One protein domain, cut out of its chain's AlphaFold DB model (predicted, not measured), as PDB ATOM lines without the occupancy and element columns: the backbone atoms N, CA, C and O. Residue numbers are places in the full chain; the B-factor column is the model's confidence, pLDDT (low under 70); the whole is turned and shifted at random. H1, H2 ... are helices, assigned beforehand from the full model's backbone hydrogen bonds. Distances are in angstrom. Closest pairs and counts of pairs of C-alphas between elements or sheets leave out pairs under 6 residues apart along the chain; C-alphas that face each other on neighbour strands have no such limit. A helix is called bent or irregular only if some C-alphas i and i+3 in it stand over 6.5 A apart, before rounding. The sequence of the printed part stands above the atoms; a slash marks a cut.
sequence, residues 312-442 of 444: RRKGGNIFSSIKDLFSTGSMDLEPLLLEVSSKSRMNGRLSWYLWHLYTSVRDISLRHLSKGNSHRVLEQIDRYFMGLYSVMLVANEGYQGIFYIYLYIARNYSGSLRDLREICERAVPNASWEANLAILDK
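Overview. This is residues 312 to 442 of the 444 residues of an uncharacterized protein of Babesia bovis (UniProt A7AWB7). A flattened bundle of seven helices is built round long H4 in the middle, with long H3 beside it. H1 and H2 follow each other along one side, and H5, H6 and H7 fold back and forth as a group on the other. The printed part has 131 residues, with helices H1 to H7 in chain order and no named strand, all helix by class. It is compact, with a radius of gyration of the C-alphas of 15.3 A and spans of 44 by 33 by 20 A.

Along the chain. Find C-alpha 315 at (17.469, 16.101, -46.549), where H1 begins; it runs to residue 327 and is irregular, but only just: C-alphas 316 and 319 are 6.9 A apart. H2 is residues 333 to 343. H3, residues 348 to 368, is 30.5 A long, and H4, residues 374 to 395, is 31.6 A. Then come H5, residues 400 to 410, H6, residues 414 to 426, and H7, residues 431 to 440, ending at C-alpha 440 at (50.372, 23.842, -57.106).

Arrangement. Begin at the hub, H4, which touches five helices. H1 touches it with residues 316 to 319 alone, closest at C-alphas 319 and 377, 6.4 A. C-alphas 341 and 395, 6.3 A, are the closest of H2 and H4. H3 and H4 form a hairpin, at a shallow tilt of 15 degrees, closest at C-alphas 366 and 374, 6.8 A. H5 touches H4 at C-alphas 402 and 393, their closest, 5.9 A. H6 and H7 form a hairpin, closest at C-alphas 424 and 433, 5.9 A. Every O i to N i+4 pair is within hydrogen-bond range in H2, H3, H4 and H7; H1 has 7 of 9, H5 6 of 7, H6 8 of 9.

Size, cuts and confidence. The farthest C-alphas, Arg 312 and Pro 429, are 45.1 A apart. The printed part has no cut, and its six links are tight. Look for pLDDT under 70 at 312, 314 to 316, 328 to 330, 344 to 346 and 372.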
ATOM      1  N   ARG A 312      18.475  19.501 -36.258       67.81
ATOM      2  CA  ARG A 312      17.340  18.587 -36.492       67.81
ATOM      3  C   ARG A 312      16.908  18.498 -37.961       67.81
ATOM      4  O   ARG A 312      16.054  17.677 -38.291       67.81
ATOM      5  N   ARG A 313      17.447  19.351 -38.839       70.19
ATOM      6  CA  ARG A 313      17.063  19.415 -40.260       70.19
ATOM      7  C   ARG A 313      17.649  18.217 -41.018       70.19
ATOM      8  O   ARG A 313      18.800  17.852 -40.807       70.19
ATOM      9  N   LYS A 314      16.849  17.613 -41.902       68.75
ATOM     10  CA  LYS A 314      17.217  16.452 -42.733       68.75
ATOM     11  C   LYS A 314      17.005  16.761 -44.218       68.75
ATOM     12  O   LYS A 314      16.213  17.641 -44.557       68.75
ATOM     13  N   GLY A 315      17.663  16.005 -45.097       69.31
ATOM     14  CA  GLY A 315      17.469  16.101 -46.549       69.31
ATOM     15  C   GLY A 315      18.126  17.327 -47.200       69.31
ATOM     16  O   GLY A 315      19.131  17.836 -46.716       69.31
ATOM     17  N   GLY A 316      17.573  17.799 -48.321       67.81
ATOM     18  CA  GLY A 316      18.196  18.835 -49.166       67.81
ATOM     19  C   GLY A 316      18.380  20.214 -48.514       67.81
ATOM     20  O   GLY A 316      19.221  20.985 -48.959       67.81
ATOM     21  N   ASN A 317      17.661  20.506 -47.426       79.25
ATOM     22  CA  ASN A 317      17.721  21.799 -46.725       79.25
ATOM     23  C   ASN A 317      18.853  21.880 -45.683       79.25
ATOM     24  O   ASN A 317      18.973  22.877 -44.974       79.25
ATOM     25  N   ILE A 318      19.670  20.829 -45.549       84.44
ATOM     26  CA  ILE A 318      20.804  20.816 -44.615       84.44
ATOM     27  C   ILE A 318      21.792  21.935 -44.960       84.44
ATOM     28  O   ILE A 318      22.212  22.667 -44.069       84.44
ATOM     29  N   PHE A 319      22.110  22.111 -46.245       86.19
ATOM     30  CA  PHE A 319      23.074  23.117 -46.684       86.19
ATOM     31  C   PHE A 319      22.645  24.544 -46.322       86.19
ATOM     32  O   PHE A 319      23.419  25.267 -45.700       86.19
ATOM     33  N   SER A 320      21.409  24.937 -46.657       84.94
ATOM     34  CA  SER A 320      20.919  26.291 -46.372       84.94
ATOM     35  C   SER A 320      20.943  26.588 -44.877       84.94
ATOM     36  O   SER A 320      21.437  27.626 -44.470       84.94
ATOM     37  N   SER A 321      20.522  25.637 -44.041       82.44
ATOM     38  CA  SER A 321      20.533  25.818 -42.590       82.44
ATOM     39  C   SER A 321      21.942  25.838 -41.977       82.44
ATOM     40  O   SER A 321      22.135  26.499 -40.960       82.44
ATOM     41  N   ILE A 322      22.929  25.146 -42.558       84.62
ATOM     42  CA  ILE A 322      24.338  25.261 -42.132       84.62
ATOM     43  C   ILE A 322      24.887  26.635 -42.504       84.62
ATOM     44  O   ILE A 322      25.523  27.280 -41.673       84.62
ATOM     45  N   LYS A 323      24.612  27.089 -43.728       85.75
ATOM     46  CA  LYS A 323      24.994  28.424 -44.178       85.75
ATOM     47  C   LYS A 323      24.381  29.490 -43.268       85.75
ATOM     48  O   LYS A 323      25.110  30.313 -42.736       85.75
ATOM     49  N   ASP A 324      23.082  29.406 -42.989       83.19
ATOM     50  CA  ASP A 324      22.403  30.328 -42.075       83.19
ATOM     51  C   ASP A 324      23.042  30.301 -40.680       83.19
ATOM     52  O   ASP A 324      23.326  31.351 -40.117       83.19
ATOM     53  N   LEU A 325      23.343  29.114 -40.136       80.94
ATOM     54  CA  LEU A 325      23.993  28.970 -38.829       80.94
ATOM     55  C   LEU A 325      25.334  29.719 -38.756       80.94
ATOM     56  O   LEU A 325      25.640  30.290 -37.707       80.94
ATOM     57  N   PHE A 326      26.119  29.705 -39.837       83.56
ATOM     58  CA  PHE A 326      27.462  30.288 -39.885       83.56
ATOM     59  C   PHE A 326      27.495  31.755 -40.317       83.56
ATOM     60  O   PHE A 326      28.342  32.482 -39.804       83.56
ATOM     61  N   SER A 327      26.612  32.191 -41.218       76.12
ATOM     62  CA  SER A 327      26.655  33.545 -41.790       76.12
ATOM     63  C   SER A 327      25.777  34.563 -41.051       76.12
ATOM     64  O   SER A 327      26.107  35.742 -41.032       76.12
ATOM     65  N   THR A 328      24.619  34.156 -40.517       69.00
ATOM     66  CA  THR A 328      23.619  35.091 -39.939       69.00
ATOM     67  C   THR A 328      22.949  34.581 -38.659       69.00
ATOM     68  O   THR A 328      22.124  35.275 -38.060       69.00
ATOM     69  N   GLY A 329      23.265  33.352 -38.257       65.12
ATOM     70  CA  GLY A 329      22.597  32.612 -37.199       65.12
ATOM     71  C   GLY A 329      23.315  32.675 -35.857       65.12
ATOM     72  O   GLY A 329      24.047  33.605 -35.539       65.12
ATOM     73  N   SER A 330      23.086  31.656 -35.029       67.81
ATOM     74  CA  SER A 330      23.533  31.631 -33.631       67.81
ATOM     75  C   SER A 330      25.044  31.497 -33.425       67.81
ATOM     76  O   SER A 330      25.494  31.677 -32.297       67.81
ATOM     77  N   MET A 331      25.819  31.135 -34.456       75.19
ATOM     78  CA  MET A 331      27.275  30.979 -34.340       75.19
ATOM     79  C   MET A 331      28.091  32.128 -34.930       75.19
ATOM     80  O   MET A 331      29.263  32.221 -34.566       75.19
ATOM     81  N   ASP A 332      27.498  32.908 -35.845       81.31
ATOM     82  CA  ASP A 332      28.089  34.069 -36.534       81.31
ATOM     83  C   ASP A 332      29.590  33.909 -36.845       81.31
ATOM     84  O   ASP A 332      30.451  34.699 -36.455       81.31
ATOM     85  N   LEU A 333      29.926  32.782 -37.476       85.25
ATOM     86  CA  LEU A 333      31.298  32.316 -37.571       85.25
ATOM     87  C   LEU A 333      32.103  33.090 -38.617       85.25
ATOM     88  O   LEU A 333      33.278  33.362 -38.387       85.25
ATOM     89  N   GLU A 334      31.511  33.414 -39.766       86.25
ATOM     90  CA  GLU A 334      32.245  34.101 -40.835       86.25
ATOM     91  C   GLU A 334      32.747  35.482 -40.387       86.25
ATOM     92  O   GLU A 334      33.943  35.751 -40.556       86.25
ATOM     93  N   PRO A 335      31.922  36.337 -39.742       85.56
ATOM     94  CA  PRO A 335      32.401  37.623 -39.242       85.56
ATOM     95  C   PRO A 335      33.461  37.482 -38.150       85.56
ATOM     96  O   PRO A 335      34.423  38.252 -38.145       85.56
ATOM     97  N   LEU A 336      33.331  36.485 -37.268       87.25
ATOM     98  CA  LEU A 336      34.335  36.191 -36.244       87.25
ATOM     99  C   LEU A 336      35.693  35.845 -36.863       87.25
ATOM    100  O   LEU A 336      36.719  36.370 -36.442       87.25
ATOM    101  N   LEU A 337      35.712  34.960 -37.862       88.44
ATOM    102  CA  LEU A 337      36.948  34.540 -38.521       88.44
ATOM    103  C   LEU A 337      37.656  35.718 -39.206       88.44
ATOM    104  O   LEU A 337      38.880  35.837 -39.126       88.44
ATOM    105  N   LEU A 338      36.896  36.619 -39.827       85.50
ATOM    106  CA  LEU A 338      37.430  37.848 -40.416       85.50
ATOM    107  C   LEU A 338      37.997  38.800 -39.355       85.50
ATOM    108  O   LEU A 338      39.086  39.339 -39.536       85.50
ATOM    109  N   GLU A 339      37.291  38.986 -38.239       86.75
ATOM    110  CA  GLU A 339      37.746  39.853 -37.147       86.75
ATOM    111  C   GLU A 339      39.016  39.319 -36.470       86.75
ATOM    112  O   GLU A 339      39.937  40.077 -36.173       86.75
ATOM    113  N   VAL A 340      39.106  38.007 -36.262       86.00
ATOM    114  CA  VAL A 340      40.316  37.390 -35.710       86.00
ATOM    115  C   VAL A 340      41.492  37.508 -36.687       86.00
ATOM    116  O   VAL A 340      42.615  37.777 -36.250       86.00
ATOM    117  N   SER A 341      41.239  37.371 -37.997       83.69
ATOM    118  CA  SER A 341      42.268  37.532 -39.042       83.69
ATOM    119  C   SER A 341      42.854  38.941 -39.039       83.69
ATOM    120  O   SER A 341      44.055  39.115 -39.211       83.69
ATOM    121  N   SER A 342      42.014  39.964 -38.846       80.25
ATOM    122  CA  SER A 342      42.462  41.358 -38.906       80.25
ATOM    123  C   SER A 342      43.271  41.778 -37.679       80.25
ATOM    124  O   SER A 342      44.139  42.641 -37.784       80.25
ATOM    125  N   LYS A 343      43.017  41.164 -36.516       75.25
ATOM    126  CA  LYS A 343      43.717  41.465 -35.257       75.25
ATOM    127  C   LYS A 343      45.043  40.726 -35.100       75.25
ATOM    128  O   LYS A 343      45.913  41.175 -34.356       75.25
ATOM    129  N   SER A 344      45.208  39.582 -35.757       67.69
ATOM    130  CA  SER A 344      46.426  38.784 -35.652       67.69
ATOM    131  C   SER A 344      46.652  37.946 -36.902       67.69
ATOM    132  O   SER A 344      45.714  37.338 -37.409       67.69
ATOM    133  N   ARG A 345      47.914  37.830 -37.341       67.44
ATOM    134  CA  ARG A 345      48.289  36.822 -38.340       67.44
ATOM    135  C   ARG A 345      47.922  35.440 -37.797       67.44
ATOM    136  O   ARG A 345      48.387  35.059 -36.717       67.44
ATOM    137  N   MET A 346      47.056  34.730 -38.518       68.88
ATOM    138  CA  MET A 346      46.511  33.452 -38.066       68.88
ATOM    139  C   MET A 346      47.596  32.384 -37.885       68.88
ATOM    140  O   MET A 346      48.679  32.444 -38.467       68.88
ATOM    141  N   ASN A 347      47.304  31.397 -37.036       74.31
ATOM    142  CA  ASN A 347      48.240  30.354 -36.628       74.31
ATOM    143  C   ASN A 347      47.692  28.941 -36.912       74.31
ATOM    144  O   ASN A 347      46.559  28.757 -37.363       74.31
ATOM    145  N   GLY A 348      48.482  27.919 -36.570       83.81
ATOM    146  CA  GLY A 348      48.102  26.516 -36.760       83.81
ATOM    147  C   GLY A 348      46.863  26.061 -35.972       83.81
ATOM    148  O   GLY A 348      46.276  25.033 -36.299       83.81
ATOM    149  N   ARG A 349      46.429  26.801 -34.940       85.69
ATOM    150  CA  ARG A 349      45.227  26.459 -34.153       85.69
ATOM    151  C   ARG A 349      43.954  26.759 -34.919       85.69
ATOM    152  O   ARG A 349      43.007  25.977 -34.854       85.69
ATOM    153  N   LEU A 350      43.947  27.843 -35.680       86.12
ATOM    154  CA  LEU A 350      42.811  28.118 -36.529       86.12
ATOM    155  C   LEU A 350      42.720  27.132 -37.688       86.12
ATOM    156  O   LEU A 350      41.632  26.631 -37.942       86.12
ATOM    157  N   SER A 351      43.811  26.862 -38.411       89.31
ATOM    158  CA  SER A 351      43.745  25.891 -39.512       89.31
ATOM    159  C   SER A 351      43.243  24.537 -38.994       89.31
ATOM    160  O   SER A 351      42.347  23.939 -39.589       89.31
ATOM    161  N   TRP A 352      43.697  24.127 -37.807       93.00
ATOM    162  CA  TRP A 352      43.141  22.990 -37.075       93.00
ATOM    163  C   TRP A 352      41.627  23.121 -36.819       93.00
ATOM    164  O   TRP A 352      40.873  22.194 -37.122       93.00
ATOM    165  N   TYR A 353      41.152  24.265 -36.316       93.19
ATOM    166  CA  TYR A 353      39.723  24.523 -36.102       93.19
ATOM    167  C   TYR A 353      38.918  24.437 -37.408       93.19
ATOM    168  O   TYR A 353      37.900  23.747 -37.451       93.19
ATOM    169  N   LEU A 354      39.377  25.091 -38.479       92.94
ATOM    170  CA  LEU A 354      38.721  25.126 -39.787       92.94
ATOM    171  C   LEU A 354      38.595  23.725 -40.384       92.94
ATOM    172  O   LEU A 354      37.510  23.353 -40.834       92.94
ATOM    173  N   TRP A 355      39.666  22.931 -40.325       94.94
ATOM    174  CA  TRP A 355      39.658  21.533 -40.748       94.94
ATOM    175  C   TRP A 355      38.642  20.703 -39.957       94.94
ATOM    176  O   TRP A 355      37.821  19.968 -40.520       94.94
ATOM    177  N   HIS A 356      38.659  20.827 -38.629       95.38
ATOM    178  CA  HIS A 356      37.754  20.064 -37.780       95.38
ATOM    179  C   HIS A 356      36.299  20.513 -37.882       95.38
ATOM    180  O   HIS A 356      35.397  19.693 -37.691       95.38
ATOM    181  N   LEU A 357      36.053  21.780 -38.194       94.25
ATOM    182  CA  LEU A 357      34.722  22.280 -38.485       94.25
ATOM    183  C   LEU A 357      34.193  21.684 -39.791       94.25
ATOM    184  O   LEU A 357      33.096  21.129 -39.788       94.25
ATOM    185  N   TYR A 358      34.983  21.742 -40.867       94.88
ATOM    186  CA  TYR A 358      34.629  21.168 -42.166       94.88
ATOM    187  C   TYR A 358      34.295  19.680 -42.056       94.88
ATOM    188  O   TYR A 358      33.209  19.251 -42.449       94.88
ATOM    189  N   THR A 359      35.183  18.901 -41.437       94.69
ATOM    190  CA  THR A 359      34.957  17.464 -41.221       94.69
ATOM    191  C   THR A 359      33.713  17.203 -40.368       94.69
ATOM    192  O   THR A 359      32.897  16.362 -40.732       94.69
ATOM    193  N   SER A 360      33.487  17.979 -39.299       92.88
ATOM    194  CA  SER A 360      32.280  17.836 -38.466       92.88
ATOM    195  C   SER A 360      30.994  18.131 -39.250       92.88
ATOM    196  O   SER A 360      30.000  17.421 -39.092       92.88
ATOM    197  N   VAL A 361      31.000  19.160 -40.103       91.94
ATOM    198  CA  VAL A 361      29.869  19.505 -40.975       91.94
ATOM    199  C   VAL A 361      29.606  18.399 -41.995       91.94
ATOM    200  O   VAL A 361      28.459  17.977 -42.169       91.94
ATOM    201  N   ARG A 362      30.659  17.901 -42.646       91.62
ATOM    202  CA  ARG A 362      30.565  16.826 -43.634       91.62
ATOM    203  C   ARG A 362      30.014  15.541 -43.016       91.62
ATOM    204  O   ARG A 362      29.067  14.969 -43.554       91.62
ATOM    205  N   ASP A 363      30.527  15.143 -41.853       90.25
ATOM    206  CA  ASP A 363      30.084  13.953 -41.118       90.25
ATOM    207  C   ASP A 363      28.606  14.025 -40.728       90.25
ATOM    208  O   ASP A 363      27.863  13.054 -40.869       90.25
ATOM    209  N   ILE A 364      28.162  15.178 -40.228       86.69
ATOM    210  CA  ILE A 364      26.770  15.382 -39.814       86.69
ATOM    211  C   ILE A 364      25.847  15.382 -41.029       86.69
ATOM    212  O   ILE A 364      24.783  14.766 -40.992       86.69
ATOM    213  N   SER A 365      26.284  15.986 -42.131       87.00
ATOM    214  CA  SER A 365      25.525  15.978 -43.379       87.00
ATOM    215  C   SER A 365      25.350  14.551 -43.898       87.00
ATOM    216  O   SER A 365      24.225  14.133 -44.157       87.00
ATOM    217  N   LEU A 366      26.425  13.755 -43.941       87.25
ATOM    218  CA  LEU A 366      26.381  12.344 -44.345       87.25
ATOM    219  C   LEU A 366      25.407  11.505 -43.507       87.25
ATOM    220  O   LEU A 366      24.702  10.661 -44.053       87.25
ATOM    221  N   ARG A 367      25.318  11.750 -42.194       84.81
ATOM    222  CA  ARG A 367      24.381  11.033 -41.305       84.81
ATOM    223  C   ARG A 367      22.913  11.386 -41.545       84.81
ATOM    224  O   ARG A 367      22.037  10.598 -41.195       84.81
ATOM    225  N   HIS A 368      22.628  12.567 -42.092       81.44
ATOM    226  CA  HIS A 368      21.268  13.092 -42.251       81.44
ATOM    227  C   HIS A 368      20.765  13.114 -43.704       81.44
ATOM    228  O   HIS A 368      19.630  13.539 -43.953       81.44
ATOM    229  N   LEU A 369      21.575  12.639 -44.654       81.88
ATOM    230  CA  LEU A 369      21.252  12.563 -46.077       81.88
ATOM    231  C   LEU A 369      20.863  11.139 -46.497       81.88
ATOM    232  O   LEU A 369      21.408  10.148 -46.016       81.88
ATOM    233  N   SER A 370      19.915  11.030 -47.432       72.12
ATOM    234  CA  SER A 370      19.633   9.776 -48.139       72.12
ATOM    235  C   SER A 370      20.663   9.551 -49.255       72.12
ATOM    236  O   SER A 370      21.197  10.513 -49.821       72.12
ATOM    237  N   LYS A 371      20.930   8.284 -49.616       72.00
ATOM    238  CA  LYS A 371      21.965   7.908 -50.605       72.00
ATOM    239  C   LYS A 371      21.852   8.665 -51.944       72.00
ATOM    240  O   LYS A 371      22.878   9.009 -52.515       72.00
ATOM    241  N   GLY A 372      20.638   8.994 -52.401       68.12
ATOM    242  CA  GLY A 372      20.408   9.681 -53.684       68.12
ATOM    243  C   GLY A 372      20.695  11.192 -53.704       68.12
ATOM    244  O   GLY A 372      21.080  11.718 -54.739       68.12
ATOM    245  N   ASN A 373      20.572  11.895 -52.570       70.25
ATOM    246  CA  ASN A 373      20.774  13.357 -52.495       70.25
ATOM    247  C   ASN A 373      22.143  13.754 -51.924       70.25
ATOM    248  O   ASN A 373      22.450  14.943 -51.806       70.25
ATOM    249  N   SER A 374      22.961  12.769 -51.548       79.19
ATOM    250  CA  SER A 374      24.186  13.010 -50.787       79.19
ATOM    251  C   SER A 374      25.238  13.764 -51.599       79.19
ATOM    252  O   SER A 374      25.807  14.728 -51.102       79.19
ATOM    253  N   HIS A 375      25.439  13.396 -52.868       85.00
ATOM    254  CA  HIS A 375      26.468  14.008 -53.713       85.00
ATOM    255  C   HIS A 375      26.251  15.516 -53.907       85.00
ATOM    256  O   HIS A 375      27.154  16.311 -53.674       85.00
ATOM    257  N   ARG A 376      25.025  15.924 -54.268       86.81
ATOM    258  CA  ARG A 376      24.692  17.332 -54.538       86.81
ATOM    259  C   ARG A 376      24.855  18.221 -53.303       86.81
ATOM    260  O   ARG A 376      25.360  19.332 -53.416       86.81
ATOM    261  N   VAL A 377      24.417  17.755 -52.133       86.62
ATOM    262  CA  VAL A 377      24.518  18.541 -50.891       86.62
ATOM    263  C   VAL A 377      25.969  18.630 -50.415       86.62
ATOM    264  O   VAL A 377      26.398  19.693 -49.977       86.62
ATOM    265  N   LEU A 378      26.744  17.548 -50.534       90.00
ATOM    266  CA  LEU A 378      28.169  17.561 -50.194       90.00
ATOM    267  C   LEU A 378      28.962  18.500 -51.098       90.00
ATOM    268  O   LEU A 378      29.779  19.260 -50.600       90.00
ATOM    269  N   GLU A 379      28.661  18.522 -52.392       90.81
ATOM    270  CA  GLU A 379      29.279  19.463 -53.322       90.81
ATOM    271  C   GLU A 379      28.954  20.925 -52.976       90.81
ATOM    272  O   GLU A 379      29.825  21.789 -53.052       90.81
ATOM    273  N   GLN A 380      27.725  21.225 -52.540       91.56
ATOM    274  CA  GLN A 380      27.374  22.567 -52.054       91.56
ATOM    275  C   GLN A 380      28.166  22.953 -50.798       91.56
ATOM    276  O   GLN A 380      28.631  24.088 -50.694       91.56
ATOM    277  N   ILE A 381      28.339  22.011 -49.867       91.94
ATOM    278  CA  ILE A 381      29.152  22.202 -48.661       91.94
ATOM    279  C   ILE A 381      30.613  22.446 -49.040       91.94
ATOM    280  O   ILE A 381      31.198  23.422 -48.576       91.94
ATOM    281  N   ASP A 382      31.186  21.612 -49.906       94.19
ATOM    282  CA  ASP A 382      32.572  21.738 -50.356       94.19
ATOM    283  C   ASP A 382      32.798  23.100 -51.026       94.19
ATOM    284  O   ASP A 382      33.716  23.820 -50.641       94.19
ATOM    285  N   ARG A 383      31.912  23.530 -51.934       92.94
ATOM    286  CA  ARG A 383      31.988  24.863 -52.563       92.94
ATOM    287  C   ARG A 383      31.879  26.011 -51.562       92.94
ATOM    288  O   ARG A 383      32.594  27.000 -51.698       92.94
ATOM    289  N   TYR A 384      31.015  25.890 -50.558       93.00
ATOM    290  CA  TYR A 384      30.904  26.895 -49.502       93.00
ATOM    291  C   TYR A 384      32.201  27.013 -48.691       93.00
ATOM    292  O   TYR A 384      32.698  28.120 -48.495       93.00
ATOM    293  N   PHE A 385      32.794  25.889 -48.282       94.38
ATOM    294  CA  PHE A 385      34.061  25.907 -47.550       94.38
ATOM    295  C   PHE A 385      35.235  26.368 -48.417       94.38
ATOM    296  O   PHE A 385      36.078  27.101 -47.915       94.38
ATOM    297  N   MET A 386      35.271  26.031 -49.710       94.56
ATOM    298  CA  MET A 386      36.253  26.590 -50.649       94.56
ATOM    299  C   MET A 386      36.154  28.121 -50.727       94.56
ATOM    300  O   MET A 386      37.175  28.799 -50.645       94.56
ATOM    301  N   GLY A 387      34.937  28.673 -50.798       92.69
ATOM    302  CA  GLY A 387      34.711  30.121 -50.756       92.69
ATOM    303  C   GLY A 387      35.111  30.767 -49.424       92.69
ATOM    304  O   GLY A 387      35.704  31.839 -49.409       92.69
ATOM    305  N   LEU A 388      34.849  30.108 -48.294       91.62
ATOM    306  CA  LEU A 388      35.312  30.587 -46.989       91.62
ATOM    307  C   LEU A 388      36.847  30.570 -46.902       91.62
ATOM    308  O   LEU A 388      37.461  31.528 -46.434       91.62
ATOM    309  N   TYR A 389      37.482  29.489 -47.355       93.19
ATOM    310  CA  TYR A 389      38.930  29.326 -47.282       93.19
ATOM    311  C   TYR A 389      39.683  30.222 -48.250       93.19
ATOM    312  O   TYR A 389      40.775  30.646 -47.894       93.19
ATOM    313  N   SER A 390      39.122  30.577 -49.408       92.62
ATOM    314  CA  SER A 390      39.739  31.574 -50.286       92.62
ATOM    315  C   SER A 390      39.827  32.940 -49.600       92.62
ATOM    316  O   SER A 390      40.901  33.539 -49.566       92.62
ATOM    317  N   VAL A 391      38.739  33.388 -48.963       90.69
ATOM    318  CA  VAL A 391      38.709  34.644 -48.199       90.69
ATOM    319  C   VAL A 391      39.705  34.596 -47.041       90.69
ATOM    320  O   VAL A 391      40.486  35.529 -46.860       90.69
ATOM    321  N   MET A 392      39.730  33.495 -46.283       90.62
ATOM    322  CA  MET A 392      40.677  33.323 -45.176       90.62
ATOM    323  C   MET A 392      42.131  33.253 -45.646       90.62
ATOM    324  O   MET A 392      43.008  33.796 -44.981       90.62
ATOM    325  N   LEU A 393      42.405  32.613 -46.782       91.25
ATOM    326  CA  LEU A 393      43.751  32.491 -47.335       91.25
ATOM    327  C   LEU A 393      44.304  33.864 -47.734       91.25
ATOM    328  O   LEU A 393      45.439  34.186 -47.388       91.25
ATOM    329  N   VAL A 394      43.482  34.691 -48.390       90.25
ATOM    330  CA  VAL A 394      43.836  36.071 -48.756       90.25
ATOM    331  C   VAL A 394      44.031  36.936 -47.513       90.25
ATOM    332  O   VAL A 394      45.058  37.599 -47.390       90.25
ATOM    333  N   ALA A 395      43.094  36.880 -46.558       87.19
ATOM    334  CA  ALA A 395      43.171  37.648 -45.315       87.19
ATOM    335  C   ALA A 395      44.413  37.316 -44.465       87.19
ATOM    336  O   ALA A 395      44.794  38.106 -43.608       87.19
ATOM    337  N   ASN A 396      45.047  36.165 -44.707       88.25
ATOM    338  CA  ASN A 396      46.193  35.670 -43.946       88.25
ATOM    339  C   ASN A 396      47.436  35.476 -44.798       88.25
ATOM    340  O   ASN A 396      48.253  34.601 -44.507       88.25
ATOM    341  N   GLU A 397      47.566  36.289 -45.847       90.38
ATOM    342  CA  GLU A 397      48.788  36.395 -46.642       90.38
ATOM    343  C   GLU A 397      49.298  35.030 -47.150       90.38
ATOM    344  O   GLU A 397      50.503  34.798 -47.232       90.38
ATOM    345  N   GLY A 398      48.382  34.110 -47.466       89.44
ATOM    346  CA  GLY A 398      48.724  32.817 -48.051       89.44
ATOM    347  C   GLY A 398      49.134  31.753 -47.039       89.44
ATOM    348  O   GLY A 398      49.806  30.798 -47.422       89.44
ATOM    349  N   TYR A 399      48.759  31.882 -45.760       91.69
ATOM    350  CA  TYR A 399      49.141  30.922 -44.720       91.69
ATOM    351  C   TYR A 399      48.943  29.452 -45.146       91.69
ATOM    352  O   TYR A 399      47.822  28.992 -45.396       91.69
ATOM    353  N   GLN A 400      50.048  28.699 -45.161       90.94
ATOM    354  CA  GLN A 400      50.122  27.338 -45.708       90.94
ATOM    355  C   GLN A 400      49.097  26.376 -45.092       90.94
ATOM    356  O   GLN A 400      48.551  25.517 -45.780       90.94
ATOM    357  N   GLY A 401      48.785  26.522 -43.800       90.50
ATOM    358  CA  GLY A 401      47.803  25.664 -43.136       90.50
ATOM    359  C   GLY A 401      46.394  25.781 -43.727       90.50
ATOM    360  O   GLY A 401      45.698  24.776 -43.821       90.50
ATOM    361  N   ILE A 402      45.976  26.980 -44.152       91.88
ATOM    362  CA  ILE A 402      44.681  27.188 -44.827       91.88
ATOM    363  C   ILE A 402      44.765  26.685 -46.270       91.88
ATOM    364  O   ILE A 402      43.845  26.016 -46.740       91.88
ATOM    365  N   PHE A 403      45.891  26.945 -46.939       94.38
ATOM    366  CA  PHE A 403      46.142  26.484 -48.302       94.38
ATOM    367  C   PHE A 403      45.995  24.962 -48.429       94.38
ATOM    368  O   PHE A 403      45.252  24.498 -49.287       94.38
ATOM    369  N   TYR A 404      46.614  24.176 -47.539       94.44
ATOM    370  CA  TYR A 404      46.511  22.712 -47.582       94.44
ATOM    371  C   TYR A 404      45.079  22.202 -47.406       94.44
ATOM    372  O   TYR A 404      44.690  21.221 -48.041       94.44
ATOM    373  N   ILE A 405      44.280  22.869 -46.571       93.81
ATOM    374  CA  ILE A 405      42.871  22.514 -46.382       93.81
ATOM    375  C   ILE A 405      42.081  22.815 -47.658       93.81
ATOM    376  O   ILE A 405      41.299  21.976 -48.104       93.81
ATOM    377  N   TYR A 406      42.299  23.983 -48.268       94.75
ATOM    378  CA  TYR A 406      41.637  24.333 -49.520       94.75
ATOM    379  C   TYR A 406      42.048  23.365 -50.641       94.75
ATOM    380  O   TYR A 406      41.180  22.762 -51.270       94.75
ATOM    381  N   LEU A 407      43.346  23.102 -50.814       94.56
ATOM    382  CA  LEU A 407      43.874  22.145 -51.790       94.56
ATOM    383  C   LEU A 407      43.258  20.744 -51.625       94.56
ATOM    384  O   LEU A 407      42.875  20.111 -52.610       94.56
ATOM    385  N   TYR A 408      43.104  20.272 -50.383       94.00
ATOM    386  CA  TYR A 408      42.490  18.974 -50.083       94.00
ATOM    387  C   TYR A 408      41.053  18.849 -50.613       94.00
ATOM    388  O   TYR A 408      40.648  17.756 -51.025       94.00
ATOM    389  N   ILE A 409      40.282  19.938 -50.586       93.12
ATOM    390  CA  ILE A 409      38.907  19.973 -51.099       93.12
ATOM    391  C   ILE A 409      38.924  20.189 -52.615       93.12
ATOM    392  O   ILE A 409      38.298  19.423 -53.351       93.12
ATOM    393  N   ALA A 410      39.685  21.183 -53.081       91.38
ATOM    394  CA  ALA A 410      39.745  21.615 -54.474       91.38
ATOM    395  C   ALA A 410      40.245  20.525 -55.426       91.38
ATOM    396  O   ALA A 410      39.783  20.465 -56.559       91.38
ATOM    397  N   ARG A 411      41.111  19.604 -54.980       89.38
ATOM    398  CA  ARG A 411      41.603  18.489 -55.818       89.38
ATOM    399  C   ARG A 411      40.505  17.590 -56.396       89.38
ATOM    400  O   ARG A 411      40.746  16.894 -57.372       89.38
ATOM    401  N   ASN A 412      39.308  17.595 -55.805       86.44
ATOM    402  CA  ASN A 412      38.162  16.839 -56.314       86.44
ATOM    403  C   ASN A 412      37.375  17.605 -57.400       86.44
ATOM    404  O   ASN A 412      36.430  17.059 -57.963       86.44
ATOM    405  N   TYR A 413      37.747  18.857 -57.688       86.62
ATOM    406  CA  TYR A 413      37.043  19.782 -58.573       86.62
ATOM    407  C   TYR A 413      38.047  20.523 -59.470       86.62
ATOM    408  O   TYR A 413      38.651  21.514 -59.066       86.62
ATOM    409  N   SER A 414      38.210  20.075 -60.718       77.31
ATOM    410  CA  SER A 414      39.217  20.619 -61.652       77.31
ATOM    411  C   SER A 414      39.129  22.139 -61.856       77.31
ATOM    412  O   SER A 414      40.159  22.808 -61.917       77.31
ATOM    413  N   GLY A 415      37.917  22.707 -61.892       83.19
ATOM    414  CA  GLY A 415      37.720  24.161 -61.955       83.19
ATOM    415  C   GLY A 415      38.260  24.901 -60.725       83.19
ATOM    416  O   GLY A 415      38.875  25.951 -60.862       83.19
ATOM    417  N   SER A 416      38.125  24.316 -59.534       86.56
ATOM    418  CA  SER A 416      38.528  24.945 -58.271       86.56
ATOM    419  C   SER A 416      40.042  24.951 -58.047       86.56
ATOM    420  O   SER A 416      40.544  25.837 -57.360       86.56
ATOM    421  N   LEU A 417      40.791  24.008 -58.633       88.56
ATOM    422  CA  LEU A 417      42.262  24.069 -58.633       88.56
ATOM    423  C   LEU A 417      42.773  25.277 -59.422       88.56
ATOM    424  O   LEU A 417      43.693  25.960 -58.975       88.56
ATOM    425  N   ARG A 418      42.144  25.570 -60.565       89.56
ATOM    426  CA  ARG A 418      42.464  26.760 -61.358       89.56
ATOM    427  C   ARG A 418      42.135  28.040 -60.591       89.56
ATOM    428  O   ARG A 418      42.966  28.937 -60.559       89.56
ATOM    429  N   ASP A 419      40.983  28.087 -59.921       90.56
ATOM    430  CA  ASP A 419      40.597  29.240 -59.098       90.56
ATOM    431  C   ASP A 419      41.589  29.463 -57.937       90.56
ATOM    432  O   ASP A 419      41.972  30.595 -57.644       90.56
ATOM    433  N   LEU A 420      42.056  28.390 -57.283       92.94
ATOM    434  CA  LEU A 420      43.096  28.459 -56.248       92.94
ATOM    435  C   LEU A 420      44.429  28.983 -56.804       92.94
ATOM    436  O   LEU A 420      45.071  29.816 -56.160       92.94
ATOM    437  N   ARG A 421      44.833  28.546 -58.002       93.00
ATOM    438  CA  ARG A 421      46.021  29.076 -58.684       93.00
ATOM    439  C   ARG A 421      45.884  30.565 -58.982       93.00
ATOM    440  O   ARG A 421      46.765  31.330 -58.611       93.00
ATOM    441  N   GLU A 422      44.753  30.984 -59.544       93.44
ATOM    442  CA  GLU A 422      44.457  32.386 -59.860       93.44
ATOM    443  C   GLU A 422      44.496  33.283 -58.611       93.44
ATOM    444  O   GLU A 422      45.006  34.402 -58.665       93.44
ATOM    445  N   ILE A 423      44.018  32.786 -57.463       93.12
ATOM    446  CA  ILE A 423      44.147  33.481 -56.173       93.12
ATOM    447  C   ILE A 423      45.621  33.674 -55.799       93.12
ATOM    448  O   ILE A 423      45.998  34.771 -55.388       93.12
ATOM    449  N   CYS A 424      46.447  32.633 -55.932       92.44
ATOM    450  CA  CYS A 424      47.865  32.698 -55.571       92.44
ATOM    451  C   CYS A 424      48.661  33.614 -56.514       92.44
ATOM    452  O   CYS A 424      49.512  34.364 -56.048       92.44
ATOM    453  N   GLU A 425      48.367  33.594 -57.817       93.06
ATOM    454  CA  GLU A 425      49.040  34.422 -58.832       93.06
ATOM    455  C   GLU A 425      48.688  35.913 -58.715       93.06
ATOM    456  O   GLU A 425      49.511  36.771 -59.023       93.06
ATOM    457  N   ARG A 426      47.471  36.241 -58.260       93.00
ATOM    458  CA  ARG A 426      47.031  37.632 -58.049       93.00
ATOM    459  C   ARG A 426      47.477  38.233 -56.720       93.00
ATOM    460  O   ARG A 426      47.353  39.446 -56.539       93.00
ATOM    461  N   ALA A 427      47.909  37.410 -55.773       89.94
ATOM    462  CA  ALA A 427      48.293  37.881 -54.454       89.94
ATOM    463  C   ALA A 427      49.611  38.667 -54.500       89.94
ATOM    464  O   ALA A 427      50.485  38.409 -55.326       89.94
ATOM    465  N   VAL A 428      49.774  39.621 -53.578       89.69
ATOM    466  CA  VAL A 428      51.051  40.328 -53.407       89.69
ATOM    467  C   VAL A 428      52.124  39.304 -53.002       89.69
ATOM    468  O   VAL A 428      51.921  38.626 -51.988       89.69
ATOM    469  N   PRO A 429      53.241  39.176 -53.746       89.56
ATOM    470  CA  PRO A 429      54.231  38.131 -53.506       89.56
ATOM    471  C   PRO A 429      54.801  38.153 -52.086       89.56
ATOM    472  O   PRO A 429      55.164  39.202 -51.552       89.56
ATOM    473  N   ASN A 430      54.888  36.969 -51.483       91.62
ATOM    474  CA  ASN A 430      55.616  36.709 -50.247       91.62
ATOM    475  C   ASN A 430      56.038  35.229 -50.208       91.62
ATOM    476  O   ASN A 430      55.564  34.419 -51.007       91.62
ATOM    477  N   ALA A 431      56.863  34.860 -49.226       90.81
ATOM    478  CA  ALA A 431      57.363  33.490 -49.086       90.81
ATOM    479  C   ALA A 431      56.251  32.420 -48.989       90.81
ATOM    480  O   ALA A 431      56.433  31.295 -49.451       90.81
ATOM    481  N   SER A 432      55.094  32.748 -48.403       90.88
ATOM    482  CA  SER A 432      53.962  31.820 -48.299       90.88
ATOM    483  C   SER A 432      53.277  31.607 -49.649       90.88
ATOM    484  O   SER A 432      53.018  30.466 -50.024       90.88
ATOM    485  N   TRP A 433      53.009  32.677 -50.402       93.88
ATOM    486  CA  TRP A 433      52.389  32.599 -51.728       93.88
ATOM    487  C   TRP A 433      53.287  31.906 -52.750       93.88
ATOM    488  O   TRP A 433      52.807  31.054 -53.493       93.88
ATOM    489  N   GLU A 434      54.589  32.195 -52.737       93.50
ATOM    490  CA  GLU A 434      55.577  31.517 -53.583       93.50
ATOM    491  C   GLU A 434      55.632  30.016 -53.285       93.50
ATOM    492  O   GLU A 434      55.590  29.191 -54.199       93.50
ATOM    493  N   ALA A 435      55.641  29.642 -52.001       93.00
ATOM    494  CA  ALA A 435      55.580  28.241 -51.603       93.00
ATOM    495  C   ALA A 435      54.274  27.568 -52.057       93.00
ATOM    496  O   ALA A 435      54.305  26.430 -52.521       93.00
ATOM    497  N   ASN A 436      53.134  28.257 -51.958       94.81
ATOM    498  CA  ASN A 436      51.843  27.733 -52.410       94.81
ATOM    499  C   ASN A 436      51.822  27.500 -53.930       94.81
ATOM    500  O   ASN A 436      51.353  26.450 -54.368       94.81
ATOM    501  N   LEU A 437      52.372  28.424 -54.730       94.69
ATOM    502  CA  LEU A 437      52.515  28.259 -56.183       94.69
ATOM    503  C   LEU A 437      53.409  27.062 -56.528       94.69
ATOM    504  O   LEU A 437      52.993  26.192 -57.289       94.69
ATOM    505  N   ALA A 438      54.568  26.943 -55.876       93.25
ATOM    506  CA  ALA A 438      55.474  25.809 -56.068       93.25
ATOM    507  C   ALA A 438      54.847  24.460 -55.667       93.25
ATOM    508  O   ALA A 438      55.236  23.408 -56.180       93.25
ATOM    509  N   ILE A 439      53.892  24.460 -54.728       93.31
ATOM    510  CA  ILE A 439      53.091  23.274 -54.420       93.31
ATOM    511  C   ILE A 439      52.100  23.007 -55.556       93.31
ATOM    512  O   ILE A 439      52.042  21.873 -56.019       93.31
ATOM    513  N   LEU A 440      51.348  24.008 -56.022       92.12
ATOM    514  CA  LEU A 440      50.372  23.842 -57.106       92.12
ATOM    515  C   LEU A 440      51.002  23.315 -58.397       92.12
ATOM    516  O   LEU A 440      50.404  22.444 -59.021       92.12
ATOM    517  N   ASP A 441      52.215  23.747 -58.739       90.94
ATOM    518  CA  ASP A 441      52.963  23.256 -59.907       90.94
ATOM    519  C   ASP A 441      53.295  21.752 -59.848       90.94
ATOM    520  O   ASP A 441      53.695  21.165 -60.846       90.94
ATOM    521  N   LYS A 442      53.141  21.103 -58.684       88.06
ATOM    522  CA  LYS A 442      53.276  19.642 -58.538       88.06
ATOM    523  C   LYS A 442      51.951  18.889 -58.668       88.06
ATOM    524  O   LYS A 442      51.970  17.668 -58.804       88.06
TER     525      LYS A 442